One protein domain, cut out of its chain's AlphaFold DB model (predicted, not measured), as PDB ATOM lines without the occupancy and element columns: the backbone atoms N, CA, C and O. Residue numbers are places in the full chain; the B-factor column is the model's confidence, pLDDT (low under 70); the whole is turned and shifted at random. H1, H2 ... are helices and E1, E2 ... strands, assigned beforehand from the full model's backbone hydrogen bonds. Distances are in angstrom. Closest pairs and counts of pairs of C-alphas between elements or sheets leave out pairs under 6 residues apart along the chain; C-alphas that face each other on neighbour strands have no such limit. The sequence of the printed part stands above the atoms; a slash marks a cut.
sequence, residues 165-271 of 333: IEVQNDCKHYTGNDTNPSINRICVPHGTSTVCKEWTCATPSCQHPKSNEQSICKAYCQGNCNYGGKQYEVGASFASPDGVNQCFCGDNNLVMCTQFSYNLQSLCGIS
ATOM      1  N   ILE A 165      77.762 198.992 147.222       70.94
ATOM      2  CA  ILE A 165      76.586 198.121 147.146       70.94
ATOM      3  C   ILE A 165      75.872 198.213 148.492       70.94
ATOM      4  O   ILE A 165      76.398 197.753 149.506       70.94
ATOM      5  N   GLU A 166      74.682 198.802 148.504       75.31
ATOM      6  CA  GLU A 166      73.810 198.799 149.677       75.31
ATOM      7  C   GLU A 166      72.875 197.586 149.598       75.31
ATOM      8  O   GLU A 166      72.265 197.324 148.556       75.31
ATOM      9  N   VAL A 167      72.813 196.804 150.679       79.62
ATOM     10  CA  VAL A 167      71.915 195.649 150.792       79.62
ATOM     11  C   VAL A 167      70.712 196.069 151.622       79.62
ATOM     12  O   VAL A 167      70.856 196.371 152.806       79.62
ATOM     13  N   GLN A 168      69.530 196.061 151.015       75.88
ATOM     14  CA  GLN A 168      68.274 196.352 151.691       75.88
ATOM     15  C   GLN A 168      67.269 195.239 151.383       75.88
ATOM     16  O   GLN A 168      66.969 194.980 150.219       75.88
ATOM     17  N   ASN A 169      66.756 194.581 152.430       75.88
ATOM     18  CA  ASN A 169      65.728 193.535 152.341       75.88
ATOM     19  C   ASN A 169      66.038 192.444 151.287       75.88
ATOM     20  O   ASN A 169      65.237 192.170 150.395       75.88
ATOM     21  N   ASP A 170      67.236 191.856 151.370       82.81
ATOM     22  CA  ASP A 170      67.762 190.830 150.447       82.81
ATOM     23  C   ASP A 170      67.963 191.277 148.988       82.81
ATOM     24  O   ASP A 170      68.322 190.470 148.127       82.81
ATOM     25  N   CYS A 171      67.800 192.568 148.702       88.69
ATOM     26  CA  CYS A 171      68.123 193.156 147.415       88.69
ATOM     27  C   CYS A 171      69.370 194.033 147.484       88.69
ATOM     28  O   CYS A 171      69.647 194.707 148.475       88.69
ATOM     29  N   LYS A 172      70.131 194.021 146.393       90.50
ATOM     30  CA  LYS A 172      71.329 194.835 146.202       90.50
ATOM     31  C   LYS A 172      70.996 196.038 145.336       90.50
ATOM     32  O   LYS A 172      70.409 195.881 144.264       90.50
ATOM     33  N   HIS A 173      71.391 197.218 145.790       89.12
ATOM     34  CA  HIS A 173      71.279 198.462 145.042       89.12
ATOM     35  C   HIS A 173      72.580 198.726 144.284       89.12
ATOM     36  O   HIS A 173      73.661 198.756 144.871       89.12
ATOM     37  N   TYR A 174      72.460 198.936 142.978       86.75
ATOM     38  CA  TYR A 174      73.562 199.264 142.084       86.75
ATOM     39  C   TYR A 174      73.368 200.697 141.592       86.75
ATOM     40  O   TYR A 174      72.326 201.031 141.026       86.75
ATOM     41  N   THR A 175      74.361 201.557 141.809       86.75
ATOM     42  CA  THR A 175      74.348 202.954 141.352       86.75
ATOM     43  C   THR A 175      75.455 203.179 140.330       86.75
ATOM     44  O   THR A 175      76.625 202.960 140.637       86.75
ATOM     45  N   GLY A 176      75.113 203.686 139.144       79.56
ATOM     46  CA  GLY A 176      76.078 203.961 138.072       79.56
ATOM     47  C   GLY A 176      76.286 202.790 137.105       79.56
ATOM     48  O   GLY A 176      75.457 201.889 137.015       79.56
ATOM     49  N   ASN A 177      77.392 202.819 136.354       69.19
ATOM     50  CA  ASN A 177      77.716 201.843 135.303       69.19
ATOM     51  C   ASN A 177      78.278 200.521 135.860       69.19
ATOM     52  O   ASN A 177      79.225 199.986 135.287       69.19
ATOM     53  N   ASP A 178      77.763 200.001 136.976       68.81
ATOM     54  CA  ASP A 178      78.211 198.705 137.497       68.81
ATOM     55  C   ASP A 178      77.798 197.584 136.526       68.81
ATOM     56  O   ASP A 178      76.738 196.966 136.620       68.81
ATOM     57  N   THR A 179      78.665 197.328 135.547       61.59
ATOM     58  CA  THR A 179      78.557 196.257 134.564       61.59
ATOM     59  C   THR A 179      79.112 194.982 135.171       61.59
ATOM     60  O   THR A 179      80.230 194.568 134.869       61.59
ATOM     61  N   ASN A 180      78.362 194.341 136.057       54.16
ATOM     62  CA  ASN A 180      78.655 192.941 136.325       54.16
ATOM     63  C   ASN A 180      77.369 192.158 136.561       54.16
ATOM     64  O   ASN A 180      76.918 192.089 137.706       54.16
ATOM     65  N   PRO A 181      76.755 191.606 135.499       52.19
ATOM     66  CA  PRO A 181      75.573 190.769 135.595       52.19
ATOM     67  C   PRO A 181      75.986 189.346 135.999       52.19
ATOM     68  O   PRO A 181      76.317 188.503 135.169       52.19
ATOM     69  N   SER A 182      75.931 189.040 137.294       60.72
ATOM     70  CA  SER A 182      75.647 187.666 137.700       60.72
ATOM     71  C   SER A 182      74.275 187.329 137.120       60.72
ATOM     72  O   SER A 182      73.306 188.050 137.332       60.72
ATOM     73  N   ILE A 183      74.200 186.256 136.344       65.00
ATOM     74  CA  ILE A 183      72.956 185.805 135.704       65.00
ATOM     75  C   ILE A 183      71.900 185.349 136.725       65.00
ATOM     76  O   ILE A 183      70.731 185.221 136.385       65.00
ATOM     77  N   ASN A 184      72.296 185.142 137.985       76.62
ATOM     78  CA  ASN A 184      71.427 184.648 139.047       76.62
ATOM     79  C   ASN A 184      70.658 185.765 139.765       76.62
ATOM     80  O   ASN A 184      70.528 185.745 140.992       76.62
ATOM     81  N   ARG A 185      70.167 186.760 139.023       82.06
ATOM     82  CA  ARG A 185      69.461 187.906 139.598       82.06
ATOM     83  C   ARG A 185      68.246 188.324 138.781       82.06
ATOM     84  O   ARG A 185      68.237 188.183 137.564       82.06
ATOM     85  N   ILE A 186      67.265 188.913 139.458       81.19
ATOM     86  CA  ILE A 186      66.194 189.700 138.834       81.19
ATOM     87  C   ILE A 186      66.426 191.150 139.230       81.19
ATOM     88  O   ILE A 186      66.545 191.434 140.418       81.19
ATOM     89  N   CYS A 187      66.503 192.044 138.250       82.88
ATOM     90  CA  CYS A 187      66.735 193.468 138.462       82.88
ATOM     91  C   CYS A 187      65.532 194.288 138.013       82.88
ATOM     92  O   CYS A 187      64.978 194.022 136.947       82.88
ATOM     93  N   VAL A 188      65.199 195.318 138.788       82.50
ATOM     94  CA  VAL A 188      64.187 196.321 138.450       82.50
ATOM     95  C   VAL A 188      64.846 197.705 138.505       82.50
ATOM     96  O   VAL A 188      65.539 198.011 139.485       82.50
ATOM     97  N   PRO A 189      64.685 198.549 137.471       82.38
ATOM     98  CA  PRO A 189      65.164 199.926 137.515       82.38
ATOM     99  C   PRO A 189      64.401 200.737 138.573       82.38
ATOM    100  O   PRO A 189      63.182 200.632 138.700       82.38
ATOM    101  N   HIS A 190      65.117 201.569 139.329       84.31
ATOM    102  CA  HIS A 190      64.563 202.433 140.368       84.31
ATOM    103  C   HIS A 190      65.302 203.781 140.413       84.31
ATOM    104  O   HIS A 190      66.388 203.912 140.992       84.31
ATOM    105  N   GLY A 191      64.712 204.804 139.789       86.31
ATOM    106  CA  GLY A 191      65.337 206.120 139.655       86.31
ATOM    107  C   GLY A 191      66.656 206.038 138.881       86.31
ATOM    108  O   GLY A 191      66.683 205.586 137.742       86.31
ATOM    109  N   THR A 192      67.761 206.459 139.502       85.19
ATOM    110  CA  THR A 192      69.123 206.365 138.935       85.19
ATOM    111  C   THR A 192      69.874 205.100 139.358       85.19
ATOM    112  O   THR A 192      71.084 204.995 139.149       85.19
ATOM    113  N   SER A 193      69.188 204.177 140.028       86.06
ATOM    114  CA  SER A 193      69.750 202.930 140.536       86.06
ATOM    115  C   SER A 193      69.034 201.732 139.930       86.06
ATOM    116  O   SER A 193      67.892 201.833 139.488       86.06
ATOM    117  N   THR A 194      69.695 200.585 139.939       86.19
ATOM    118  CA  THR A 194      69.075 199.296 139.640       86.19
ATOM    119  C   THR A 194      69.051 198.497 140.926       86.19
ATOM    120  O   THR A 194      70.077 198.381 141.594       86.19
ATOM    121  N   VAL A 195      67.901 197.940 141.285       87.50
ATOM    122  CA  VAL A 195      67.781 197.090 142.471       87.50
ATOM    123  C   VAL A 195      67.599 195.663 142.010       87.50
ATOM    124  O   VAL A 195      66.699 195.382 141.220       87.50
ATOM    125  N   CYS A 196      68.459 194.762 142.477       86.81
ATOM    126  CA  CYS A 196      68.405 193.366 142.080       86.81
ATOM    127  C   CYS A 196      68.263 192.434 143.271       86.81
ATOM    128  O   CYS A 196      68.969 192.577 144.268       86.81
ATOM    129  N   LYS A 197      67.413 191.421 143.116       86.69
ATOM    130  CA  LYS A 197      67.356 190.268 144.006       86.69
ATOM    131  C   LYS A 197      68.205 189.155 143.428       86.69
ATOM    132  O   LYS A 197      67.951 188.705 142.310       86.69
ATOM    133  N   GLU A 198      69.221 188.746 144.172       87.06
ATOM    134  CA  GLU A 198      70.117 187.661 143.779       87.06
ATOM    135  C   GLU A 198      69.730 186.366 144.491       87.06
ATOM    136  O   GLU A 198      69.244 186.385 145.620       87.06
ATOM    137  N   TRP A 199      69.984 185.236 143.838       84.69
ATOM    138  CA  TRP A 199      69.692 183.916 144.384       84.69
ATOM    139  C   TRP A 199      70.934 183.038 144.345       84.69
ATOM    140  O   TRP A 199      71.674 183.005 143.355       84.69
ATOM    141  N   THR A 200      71.134 182.258 145.402       84.69
ATOM    142  CA  THR A 200      71.997 181.083 145.337       84.69
ATOM    143  C   THR A 200      71.206 179.955 144.686       84.69
ATOM    144  O   THR A 200      70.143 179.557 145.154       84.69
ATOM    145  N   CYS A 201      71.695 179.469 143.550       81.62
ATOM    146  CA  CYS A 201      71.044 178.376 142.844       81.62
ATOM    147  C   CYS A 201      71.287 177.062 143.576       81.62
ATOM    148  O   CYS A 201      72.434 176.742 143.897       81.62
ATOM    149  N   ALA A 202      70.220 176.292 143.790       81.62
ATOM    150  CA  ALA A 202      70.353 174.913 144.227       81.62
ATOM    151  C   ALA A 202      71.256 174.137 143.255       81.62
ATOM    152  O   ALA A 202      71.146 174.276 142.032       81.62
ATOM    153  N   THR A 203      72.153 173.316 143.798       82.94
ATOM    154  CA  THR A 203      72.894 172.352 142.988       82.94
ATOM    155  C   THR A 203      71.897 171.327 142.444       82.94
ATOM    156  O   THR A 203      71.174 170.727 143.243       82.94
ATOM    157  N   PRO A 204      71.811 171.125 141.118       83.75
ATOM    158  CA  PRO A 204      70.898 170.143 140.552       83.75
ATOM    159  C   PRO A 204      71.220 168.736 141.063       83.75
ATOM    160  O   PRO A 204      72.384 168.355 141.144       83.75
ATOM    161  N   SER A 205      70.184 167.962 141.392       84.00
ATOM    162  CA  SER A 205      70.318 166.607 141.949       84.00
ATOM    163  C   SER A 205      70.565 165.513 140.899       84.00
ATOM    164  O   SER A 205      70.854 164.371 141.247       84.00
ATOM    165  N   CYS A 206      70.453 165.833 139.610       86.06
ATOM    166  CA  CYS A 206      70.638 164.887 138.513       86.06
ATOM    167  C   CYS A 206      72.111 164.713 138.114       86.06
ATOM    168  O   CYS A 206      72.918 165.632 138.209       86.06
ATOM    169  N   GLN A 207      72.436 163.535 137.570       84.56
ATOM    170  CA  GLN A 207      73.789 163.195 137.108       84.56
ATOM    171  C   GLN A 207      74.255 164.031 135.905       84.56
ATOM    172  O   GLN A 207      75.446 164.301 135.766       84.56
ATOM    173  N   HIS A 208      73.323 164.454 135.046       81.00
ATOM    174  CA  HIS A 208      73.615 165.207 133.826       81.00
ATOM    175  C   HIS A 208      72.786 166.494 133.765       81.00
ATOM    176  O   HIS A 208      71.772 166.545 133.060       81.00
ATOM    177  N   PRO A 209      73.178 167.533 134.521       81.75
ATOM    178  CA  PRO A 209      72.498 168.811 134.454       81.75
ATOM    179  C   PRO A 209      72.729 169.465 133.087       81.75
ATOM    180  O   PRO A 209      73.857 169.557 132.603       81.75
ATOM    181  N   LYS A 210      71.646 169.924 132.459       79.62
ATOM    182  CA  LYS A 210      71.685 170.681 131.204       79.62
ATOM    183  C   LYS A 210      71.878 172.159 131.513       79.62
ATOM    184  O   LYS A 210      71.364 172.643 132.523       79.62
ATOM    185  N   SER A 211      72.588 172.885 130.647       74.12
ATOM    186  CA  SER A 211      72.681 174.337 130.780       74.12
ATOM    187  C   SER A 211      71.533 175.040 130.055       74.12
ATOM    188  O   SER A 211      71.335 174.788 128.870       74.12
ATOM    189  N   ASN A 212      70.800 175.932 130.723       63.50
ATOM    190  CA  ASN A 212      69.899 176.880 130.065       63.50
ATOM    191  C   ASN A 212      70.566 178.263 130.043       63.50
ATOM    192  O   ASN A 212      70.833 178.827 131.104       63.50
ATOM    193  N   GLU A 213      70.799 178.816 128.849       61.78
ATOM    194  CA  GLU A 213      71.296 180.189 128.670       61.78
ATOM    195  C   GLU A 213      70.300 181.263 129.156       61.78
ATOM    196  O   GLU A 213      70.710 182.369 129.491       61.78
ATOM    197  N   GLN A 214      69.011 180.929 129.248       55.28
ATOM    198  CA  GLN A 214      67.889 181.826 129.557       55.28
ATOM    199  C   GLN A 214      67.453 181.792 131.028       55.28
ATOM    200  O   GLN A 214      66.656 182.629 131.445       55.28
ATOM    201  N   SER A 215      67.917 180.826 131.828       61.59
ATOM    202  CA  SER A 215      67.488 180.733 133.228       61.59
ATOM    203  C   SER A 215      68.453 181.450 134.166       61.59
ATOM    204  O   SER A 215      69.674 181.352 134.025       61.59
ATOM    205  N   ILE A 216      67.878 182.052 135.207       66.94
ATOM    206  CA  ILE A 216      68.577 182.650 136.351       66.94
ATOM    207  C   ILE A 216      69.494 181.620 137.042       66.94
ATOM    208  O   ILE A 216      70.387 181.988 137.780       66.94
ATOM    209  N   CYS A 217      69.329 180.318 136.798       75.56
ATOM    210  CA  CYS A 217      70.208 179.282 137.326       75.56
ATOM    211  C   CYS A 217      70.646 178.340 136.216       75.56
ATOM    212  O   CYS A 217      69.935 177.390 135.893       75.56
ATOM    213  N   LYS A 218      71.851 178.588 135.693       70.00
ATOM    214  CA  LYS A 218      72.429 177.942 134.506       70.00
ATOM    215  C   LYS A 218      72.179 176.443 134.380       70.00
ATOM    216  O   LYS A 218      72.032 176.015 133.255       70.00
ATOM    217  N   ALA A 219      72.145 175.656 135.455       78.69
ATOM    218  CA  ALA A 219      72.133 174.193 135.396       78.69
ATOM    219  C   ALA A 219      70.819 173.582 135.918       78.69
ATOM    220  O   ALA A 219      70.537 173.696 137.108       78.69
ATOM    221  N   TYR A 220      70.050 172.895 135.069       81.62
ATOM    222  CA  TYR A 220      68.758 172.279 135.407       81.62
ATOM    223  C   TYR A 220      68.726 170.774 135.095       81.62
ATOM    224  O   TYR A 220      69.526 170.267 134.309       81.62
ATOM    225  N   CYS A 221      67.779 170.052 135.694       87.50
ATOM    226  CA  CYS A 221      67.535 168.636 135.408       87.50
ATOM    227  C   CYS A 221      66.412 168.480 134.387       87.50
ATOM    228  O   CYS A 221      65.431 169.213 134.450       87.50
ATOM    229  N   GLN A 222      66.510 167.527 133.456       87.56
ATOM    230  CA  GLN A 222      65.392 167.233 132.548       87.56
ATOM    231  C   GLN A 222      64.109 166.979 133.359       87.56
ATOM    232  O   GLN A 222      64.154 166.285 134.372       87.56
ATOM    233  N   GLY A 223      62.999 167.602 132.954       89.31
ATOM    234  CA  GLY A 223      61.745 167.556 133.714       89.31
ATOM    235  C   GLY A 223      61.666 168.490 134.933       89.31
ATOM    236  O   GLY A 223      60.720 168.372 135.699       89.31
ATOM    237  N   ASN A 224      62.618 169.412 135.129       90.44
ATOM    238  CA  ASN A 224      62.615 170.403 136.210       90.44
ATOM    239  C   ASN A 224      62.988 171.823 135.749       90.44
ATOM    240  O   ASN A 224      64.051 172.042 135.164       90.44
ATOM    241  N   CYS A 225      62.182 172.817 136.086       88.06
ATOM    242  CA  CYS A 225      62.523 174.223 135.927       88.06
ATOM    243  C   CYS A 225      63.371 174.722 137.097       88.06
ATOM    244  O   CYS A 225      63.127 174.362 138.247       88.06
ATOM    245  N   ASN A 226      64.309 175.630 136.819       86.69
ATOM    246  CA  ASN A 226      64.937 176.432 137.864       86.69
ATOM    247  C   ASN A 226      64.360 177.845 137.872       86.69
ATOM    248  O   ASN A 226      64.449 178.553 136.866       86.69
ATOM    249  N   TYR A 227      63.867 178.294 139.023       86.00
ATOM    250  CA  TYR A 227      63.366 179.656 139.186       86.00
ATOM    251  C   TYR A 227      63.595 180.174 140.604       86.00
ATOM    252  O   TYR A 227      63.337 179.466 141.576       86.00
ATOM    253  N   GLY A 228      64.095 181.408 140.739       83.06
ATOM    254  CA  GLY A 228      64.333 182.026 142.052       83.06
ATOM    255  C   GLY A 228      65.221 181.188 142.984       83.06
ATOM    256  O   GLY A 228      64.935 181.078 144.173       83.06
ATOM    257  N   GLY A 229      66.238 180.513 142.436       85.88
ATOM    258  CA  GLY A 229      67.141 179.635 143.192       85.88
ATOM    259  C   GLY A 229      66.586 178.248 143.549       85.88
ATOM    260  O   GLY A 229      67.319 177.444 144.123       85.88
ATOM    261  N   LYS A 230      65.332 177.937 143.197       89.06
ATOM    262  CA  LYS A 230      64.659 176.666 143.508       89.06
ATOM    263  C   LYS A 230      64.390 175.828 142.258       89.06
ATOM    264  O   LYS A 230      64.293 176.370 141.157       89.06
ATOM    265  N   GLN A 231      64.246 174.518 142.462       90.06
ATOM    266  CA  GLN A 231      63.828 173.551 141.446       90.06
ATOM    267  C   GLN A 231      62.344 173.226 141.571       90.06
ATOM    268  O   GLN A 231      61.846 173.034 142.680       90.06
ATOM    269  N   TYR A 232      61.670 173.149 140.429       90.75
ATOM    270  CA  TYR A 232      60.257 172.808 140.316       90.75
ATOM    271  C   TYR A 232      60.078 171.756 139.228       90.75
ATOM    272  O   TYR A 232      60.600 171.932 138.131       90.75
ATOM    273  N   GLU A 233      59.339 170.687 139.507       93.56
ATOM    274  CA  GLU A 233      59.027 169.652 138.516       93.56
ATOM    275  C   GLU A 233      58.109 170.198 137.414       93.56
ATOM    276  O   GLU A 233      57.294 171.092 137.654       93.56
ATOM    277  N   VAL A 234      58.219 169.662 136.198       92.50
ATOM    278  CA  VAL A 234      57.277 169.968 135.109       92.50
ATOM    279  C   VAL A 234      55.852 169.618 135.545       92.50
ATOM    280  O   VAL A 234      55.601 168.553 136.102       92.50
ATOM    281  N   GLY A 235      54.921 170.541 135.313       92.38
ATOM    282  CA  GLY A 235      53.550 170.494 135.817       92.38
ATOM    283  C   GLY A 235      53.350 171.213 137.157       92.38
ATOM    284  O   GLY A 235      52.210 171.478 137.543       92.38
ATOM    285  N   ALA A 236      54.421 171.572 137.874       96.25
ATOM    286  CA  ALA A 236      54.296 172.263 139.150       96.25
ATOM    287  C   ALA A 236      53.855 173.720 138.967       96.25
ATOM    288  O   ALA A 236      54.412 174.467 138.159       96.25
ATOM    289  N   SER A 237      52.899 174.141 139.796       94.75
ATOM    290  CA  SER A 237      52.547 175.547 139.993       94.75
ATOM    291  C   SER A 237      53.150 176.052 141.303       94.75
ATOM    292  O   SER A 237      53.042 175.387 142.332       94.75
ATOM    293  N   PHE A 238      53.768 177.229 141.288       93.88
ATOM    294  CA  PHE A 238      54.446 177.804 142.450       93.88
ATOM    295  C   PHE A 238      54.334 179.330 142.476       93.88
ATOM    296  O   PHE A 238      54.188 179.967 141.438       93.88
ATOM    297  N   ALA A 239      54.405 179.928 143.663       90.06
ATOM    298  CA  ALA A 239      54.450 181.380 143.787       90.06
ATOM    299  C   ALA A 239      55.808 181.913 143.305       90.06
ATOM    300  O   ALA A 239      56.864 181.393 143.680       90.06
ATOM    301  N   SER A 240      55.775 182.962 142.490       86.75
ATOM    302  CA  SER A 240      56.950 183.732 142.099       86.75
ATOM    303  C   SER A 240      57.639 184.310 143.341       86.75
ATOM    304  O   SER A 240      56.974 184.620 144.334       86.75
ATOM    305  N   PRO A 241      58.965 184.519 143.318       81.69
ATOM    306  CA  PRO A 241      59.671 185.175 144.406       81.69
ATOM    307  C   PRO A 241      59.276 186.632 144.673       81.69
ATOM    308  O   PRO A 241      59.739 187.198 145.666       81.69
ATOM    309  N   ASP A 242      58.476 187.233 143.792       79.25
ATOM    310  CA  ASP A 242      57.814 188.519 144.024       79.25
ATOM    311  C   ASP A 242      56.570 188.409 144.933       79.25
ATOM    312  O   ASP A 242      56.037 189.421 145.378       79.25
ATOM    313  N   GLY A 243      56.091 187.196 145.225       80.75
ATOM    314  CA  GLY A 243      54.925 186.950 146.074       80.75
ATOM    315  C   GLY A 243      53.575 187.368 145.478       80.75
ATOM    316  O   GLY A 243      52.564 187.270 146.167       80.75
ATOM    317  N   VAL A 244      53.538 187.824 144.226       81.38
ATOM    318  CA  VAL A 244      52.324 188.279 143.530       81.38
ATOM    319  C   VAL A 244      51.963 187.333 142.398       81.38
ATOM    320  O   VAL A 244      50.795 187.001 142.212       81.38
ATOM    321  N   ASN A 245      52.962 186.894 141.640       82.19
ATOM    322  CA  ASN A 245      52.733 186.099 140.449       82.19
ATOM    323  C   ASN A 245      52.650 184.611 140.774       82.19
ATOM    324  O   ASN A 245      53.421 184.087 141.577       82.19
ATOM    325  N   GLN A 246      51.742 183.913 140.097       89.81
ATOM    326  CA  GLN A 246      51.734 182.459 140.066       89.81
ATOM    327  C   GLN A 246      52.539 182.023 138.845       89.81
ATOM    328  O   GLN A 246      52.283 182.466 137.729       89.81
ATOM    329  N   CYS A 247      53.521 181.163 139.048       91.38
ATOM    330  CA  CYS A 247      54.318 180.579 137.988       91.38
ATOM    331  C   CYS A 247      53.995 179.101 137.818       91.38
ATOM    332  O   CYS A 247      53.540 178.427 138.743       91.38
ATOM    333  N   PHE A 248      54.254 178.609 136.619       92.50
ATOM    334  CA  PHE A 248      54.085 177.230 136.212       92.50
ATOM    335  C   PHE A 248      55.365 176.754 135.532       92.50
ATOM    336  O   PHE A 248      55.927 177.457 134.688       92.50
ATOM    337  N   CYS A 249      55.833 175.569 135.910       92.44
ATOM    338  CA  CYS A 249      56.902 174.886 135.200       92.44
ATOM    339  C   CYS A 249      56.298 174.066 134.058       92.44
ATOM    340  O   CYS A 249      55.711 173.012 134.291       92.44
ATOM    341  N   GLY A 250      56.413 174.568 132.833       85.25
ATOM    342  CA  GLY A 250      55.927 173.900 131.636       85.25
ATOM    343  C   GLY A 250      56.928 172.929 131.030       85.25
ATOM    344  O   GLY A 250      58.067 172.783 131.486       85.25
ATOM    345  N   ASP A 251      56.486 172.283 129.955       84.69
ATOM    346  CA  ASP A 251      57.322 171.394 129.160       84.69
ATOM    347  C   ASP A 251      58.591 172.102 128.674       84.69
ATOM    348  O   ASP A 251      58.670 173.328 128.568       84.69
ATOM    349  N   ASN A 252      59.626 171.307 128.400       81.62
ATOM    350  CA  ASN A 252      60.963 171.804 128.059       81.62
ATOM    351  C   ASN A 252      61.586 172.704 129.139       81.62
ATOM    352  O   ASN A 252      62.477 173.498 128.836       81.62
ATOM    353  N   ASN A 253      61.158 172.549 130.399       84.69
ATOM    354  CA  ASN A 253      61.743 173.228 131.553       84.69
ATOM    355  C   ASN A 253      61.562 174.759 131.515       84.69
ATOM    356  O   ASN A 253      62.370 175.499 132.087       84.69
ATOM    357  N   LEU A 254      60.512 175.232 130.835       82.81
ATOM    358  CA  LEU A 254      60.192 176.649 130.706       82.81
ATOM    359  C   LEU A 254      59.335 177.118 131.885       82.81
ATOM    360  O   LEU A 254      58.317 176.512 132.208       82.81
ATOM    361  N   VAL A 255      59.718 178.232 132.505       85.50
ATOM    362  CA  VAL A 255      58.903 178.873 133.543       85.50
ATOM    363  C   VAL A 255      58.003 179.911 132.899       85.50
ATOM    364  O   VAL A 255      58.489 180.831 132.246       85.50
ATOM    365  N   MET A 256      56.701 179.791 133.131       84.38
ATOM    366  CA  MET A 256      55.693 180.749 132.687       84.38
ATOM    367  C   MET A 256      55.013 181.340 133.916       84.38
ATOM    368  O   MET A 256      54.450 180.599 134.713       84.38
ATOM    369  N   CYS A 257      55.072 182.657 134.093       85.44
ATOM    370  CA  CYS A 257      54.421 183.342 135.208       85.44
ATOM    371  C   CYS A 257      53.210 184.137 134.722       85.44
ATOM    372  O   CYS A 257      53.209 184.623 133.594       85.44
ATOM    373  N   THR A 258      52.193 184.280 135.578       79.50
ATOM    374  CA  THR A 258      50.981 185.068 135.293       79.50
ATOM    375  C   THR A 258      51.317 186.488 134.872       79.50
ATOM    376  O   THR A 258      50.624 187.051 134.031       79.50
ATOM    377  N   GLN A 259      52.371 187.055 135.460       71.06
ATOM    378  CA  GLN A 259      52.971 188.320 135.066       71.06
ATOM    379  C   GLN A 259      54.471 188.318 135.414       71.06
ATOM    380  O   GLN A 259      54.946 187.426 136.124       71.06
ATOM    381  N   PHE A 260      55.231 189.302 134.927       62.72
ATOM    382  CA  PHE A 260      56.604 189.526 135.393       62.72
ATOM    383  C   PHE A 260      56.598 190.353 136.690       62.72
ATOM    384  O   PHE A 260      55.662 191.094 136.974       62.72
ATOM    385  N   SER A 261      57.621 190.212 137.529       56.16
ATOM    386  CA  SER A 261      57.736 190.955 138.789       56.16
ATOM    387  C   SER A 261      57.903 192.459 138.521       56.16
ATOM    388  O   SER A 261      59.018 192.913 138.268       56.16
ATOM    389  N   TYR A 262      56.810 193.230 138.550       61.81
ATOM    390  CA  TYR A 262      56.815 194.633 138.101       61.81
ATOM    391  C   TYR A 262      57.111 195.673 139.181       61.81
ATOM    392  O   TYR A 262      57.294 196.842 138.850       61.81
ATOM    393  N   ASN A 263      57.142 195.309 140.466       70.50
ATOM    394  CA  ASN A 263      57.373 196.302 141.508       70.50
ATOM    395  C   ASN A 263      58.411 195.841 142.544       70.50
ATOM    396  O   ASN A 263      58.490 194.672 142.934       70.50
ATOM    397  N   LEU A 264      59.234 196.797 142.981       78.38
ATOM    398  CA  LEU A 264      60.282 196.581 143.979       78.38
ATOM    399  C   LEU A 264      59.737 196.152 145.343       78.38
ATOM    400  O   LEU A 264      60.457 195.520 146.109       78.38
ATOM    401  N   GLN A 265      58.491 196.492 145.664       81.38
ATOM    402  CA  GLN A 265      57.896 196.133 146.945       81.38
ATOM    403  C   GLN A 265      57.650 194.627 147.042       81.38
ATOM    404  O   GLN A 265      57.949 194.014 148.056       81.38
ATOM    405  N   SER A 266      57.172 194.029 145.964       77.50
ATOM    406  CA  SER A 266      56.945 192.601 145.798       77.50
ATOM    407  C   SER A 266      58.271 191.853 145.701       77.50
ATOM    408  O   SER A 266      58.493 190.870 146.402       77.50
ATOM    409  N   LEU A 267      59.215 192.361 144.901       81.25
ATOM    410  CA  LEU A 267      60.505 191.698 144.736       81.25
ATOM    411  C   LEU A 267      61.359 191.767 146.012       81.25
ATOM    412  O   LEU A 267      61.873 190.748 146.470       81.25
ATOM    413  N   CYS A 268      61.495 192.954 146.596       85.12
ATOM    414  CA  CYS A 268      62.463 193.263 147.647       85.12
ATOM    415  C   CYS A 268      61.816 193.608 148.993       85.12
ATOM    416  O   CYS A 268      62.503 194.073 149.890       85.12
ATOM    417  N   GLY A 269      60.497 193.498 149.161       78.56
ATOM    418  CA  GLY A 269      59.836 193.915 150.406       78.56
ATOM    419  C   GLY A 269      59.985 195.410 150.726       78.56
ATOM    420  O   GLY A 269      59.749 195.823 151.861       78.56
ATOM    421  N   ILE A 270      60.426 196.240 149.769       75.44
ATOM    422  CA  ILE A 270      60.654 197.671 149.992       75.44
ATOM    423  C   ILE A 270      59.298 198.372 149.964       75.44
ATOM    424  O   ILE A 270      58.726 198.614 148.905       75.44
ATOM    425  N   SER A 271      58.765 198.694 151.142       67.50
ATOM    426  CA  SER A 271      57.607 199.574 151.250       67.50
ATOM    427  C   SER A 271      58.070 201.014 151.050       67.50
ATOM    428  O   SER A 271      58.778 201.572 151.894       67.50
TER     429      SER A 271
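AT A GLANCE: This is residues 165 to 271 of the 333 residues of an uncharacterized protein of Mytilus galloprovincialis (UniProt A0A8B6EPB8). Two lobes sit end to end along an elongated outline: at one end a strongly twisted sheet of four strands, E1 to E4, and at the other the hairpin E5 and E6 between a small three-stranded sheet, E7 to E9, and the long looping stretch of residues 199 to 223. After E9 the backbone returns to the first lobe, where the short helix H1 grazes the four-stranded sheet. The printed part has 107 residues, with nine named strands followed by one named helix; under half of the residues are in named elements, and the class is mostly strand. The three sheets run E1 - E2 - E4 - E3, E5 - E6 and E7 - E8 - E9, all antiparallel. The whole is compact, with a radius of gyration of the C-alphas of 14.4 A, and spans 41 by 26 by 18 A.

HOW THE PARTS SIT: E1, residues 166 to 168, and E2, residues 171 to 175, form a hairpin, with N 168 and O 171 2.9 A apart. E3, residues 185 to 190, and E4, residues 193 to 198, form another, with N 188 and O 195 2.9 A apart. E2 and E4 are antiparallel neighbours at 149 degrees, with N 172 and O 196 2.8 A apart. E5, residues 224 to 227, is apart from E4 and forms a hairpin with E6, residues 230 to 233, where N 225 and O 232 are 2.7 A apart. E7, residues 237 to 239, E8, residues 246 to 249, and E9, residues 255 to 257, make a meander, each strand the antiparallel neighbour of the one before; N 238 and O 247 are 2.8 A apart, as are N 248 and O 256. The closest C-alphas of E5 and E8, those of Cys 225 and Cys 249, are 5.7 A apart. H1, residues 264 to 268, only grazes the four-stranded sheet; its closest C-alpha to E2 is that of Cys 268, 5.7 A from that of Cys 171. In H1 every O i to N i+4 pair is within hydrogen-bond range.

IN THESE COORDINATES: E1 begins at C-alpha 166, (73.810, 198.799, 149.677). E2 measures 13.1 A from first to last C-alpha, E3 15.3 A, E4 15.6 A, E5 9.7 A, E6 10.3 A and E8 10.4 A. E5 begins at C-alpha 224, (62.615, 170.403, 136.210). H1 ends at C-alpha 268, (62.463, 193.263, 147.647).

THE WHOLE: The two C-alphas farthest apart, those of Gly 191 and Gln 207, are 43.8 A apart. The printed part has no cut. The link from E4 to E5 is long, 25 residues; within it residues 210 to 211 pair antiparallel with residues 219 to 220. The mean pLDDT of the printed part is 80.7; residues 177 to 183, 212 to 216, 260 to 262 and 271 are under 70.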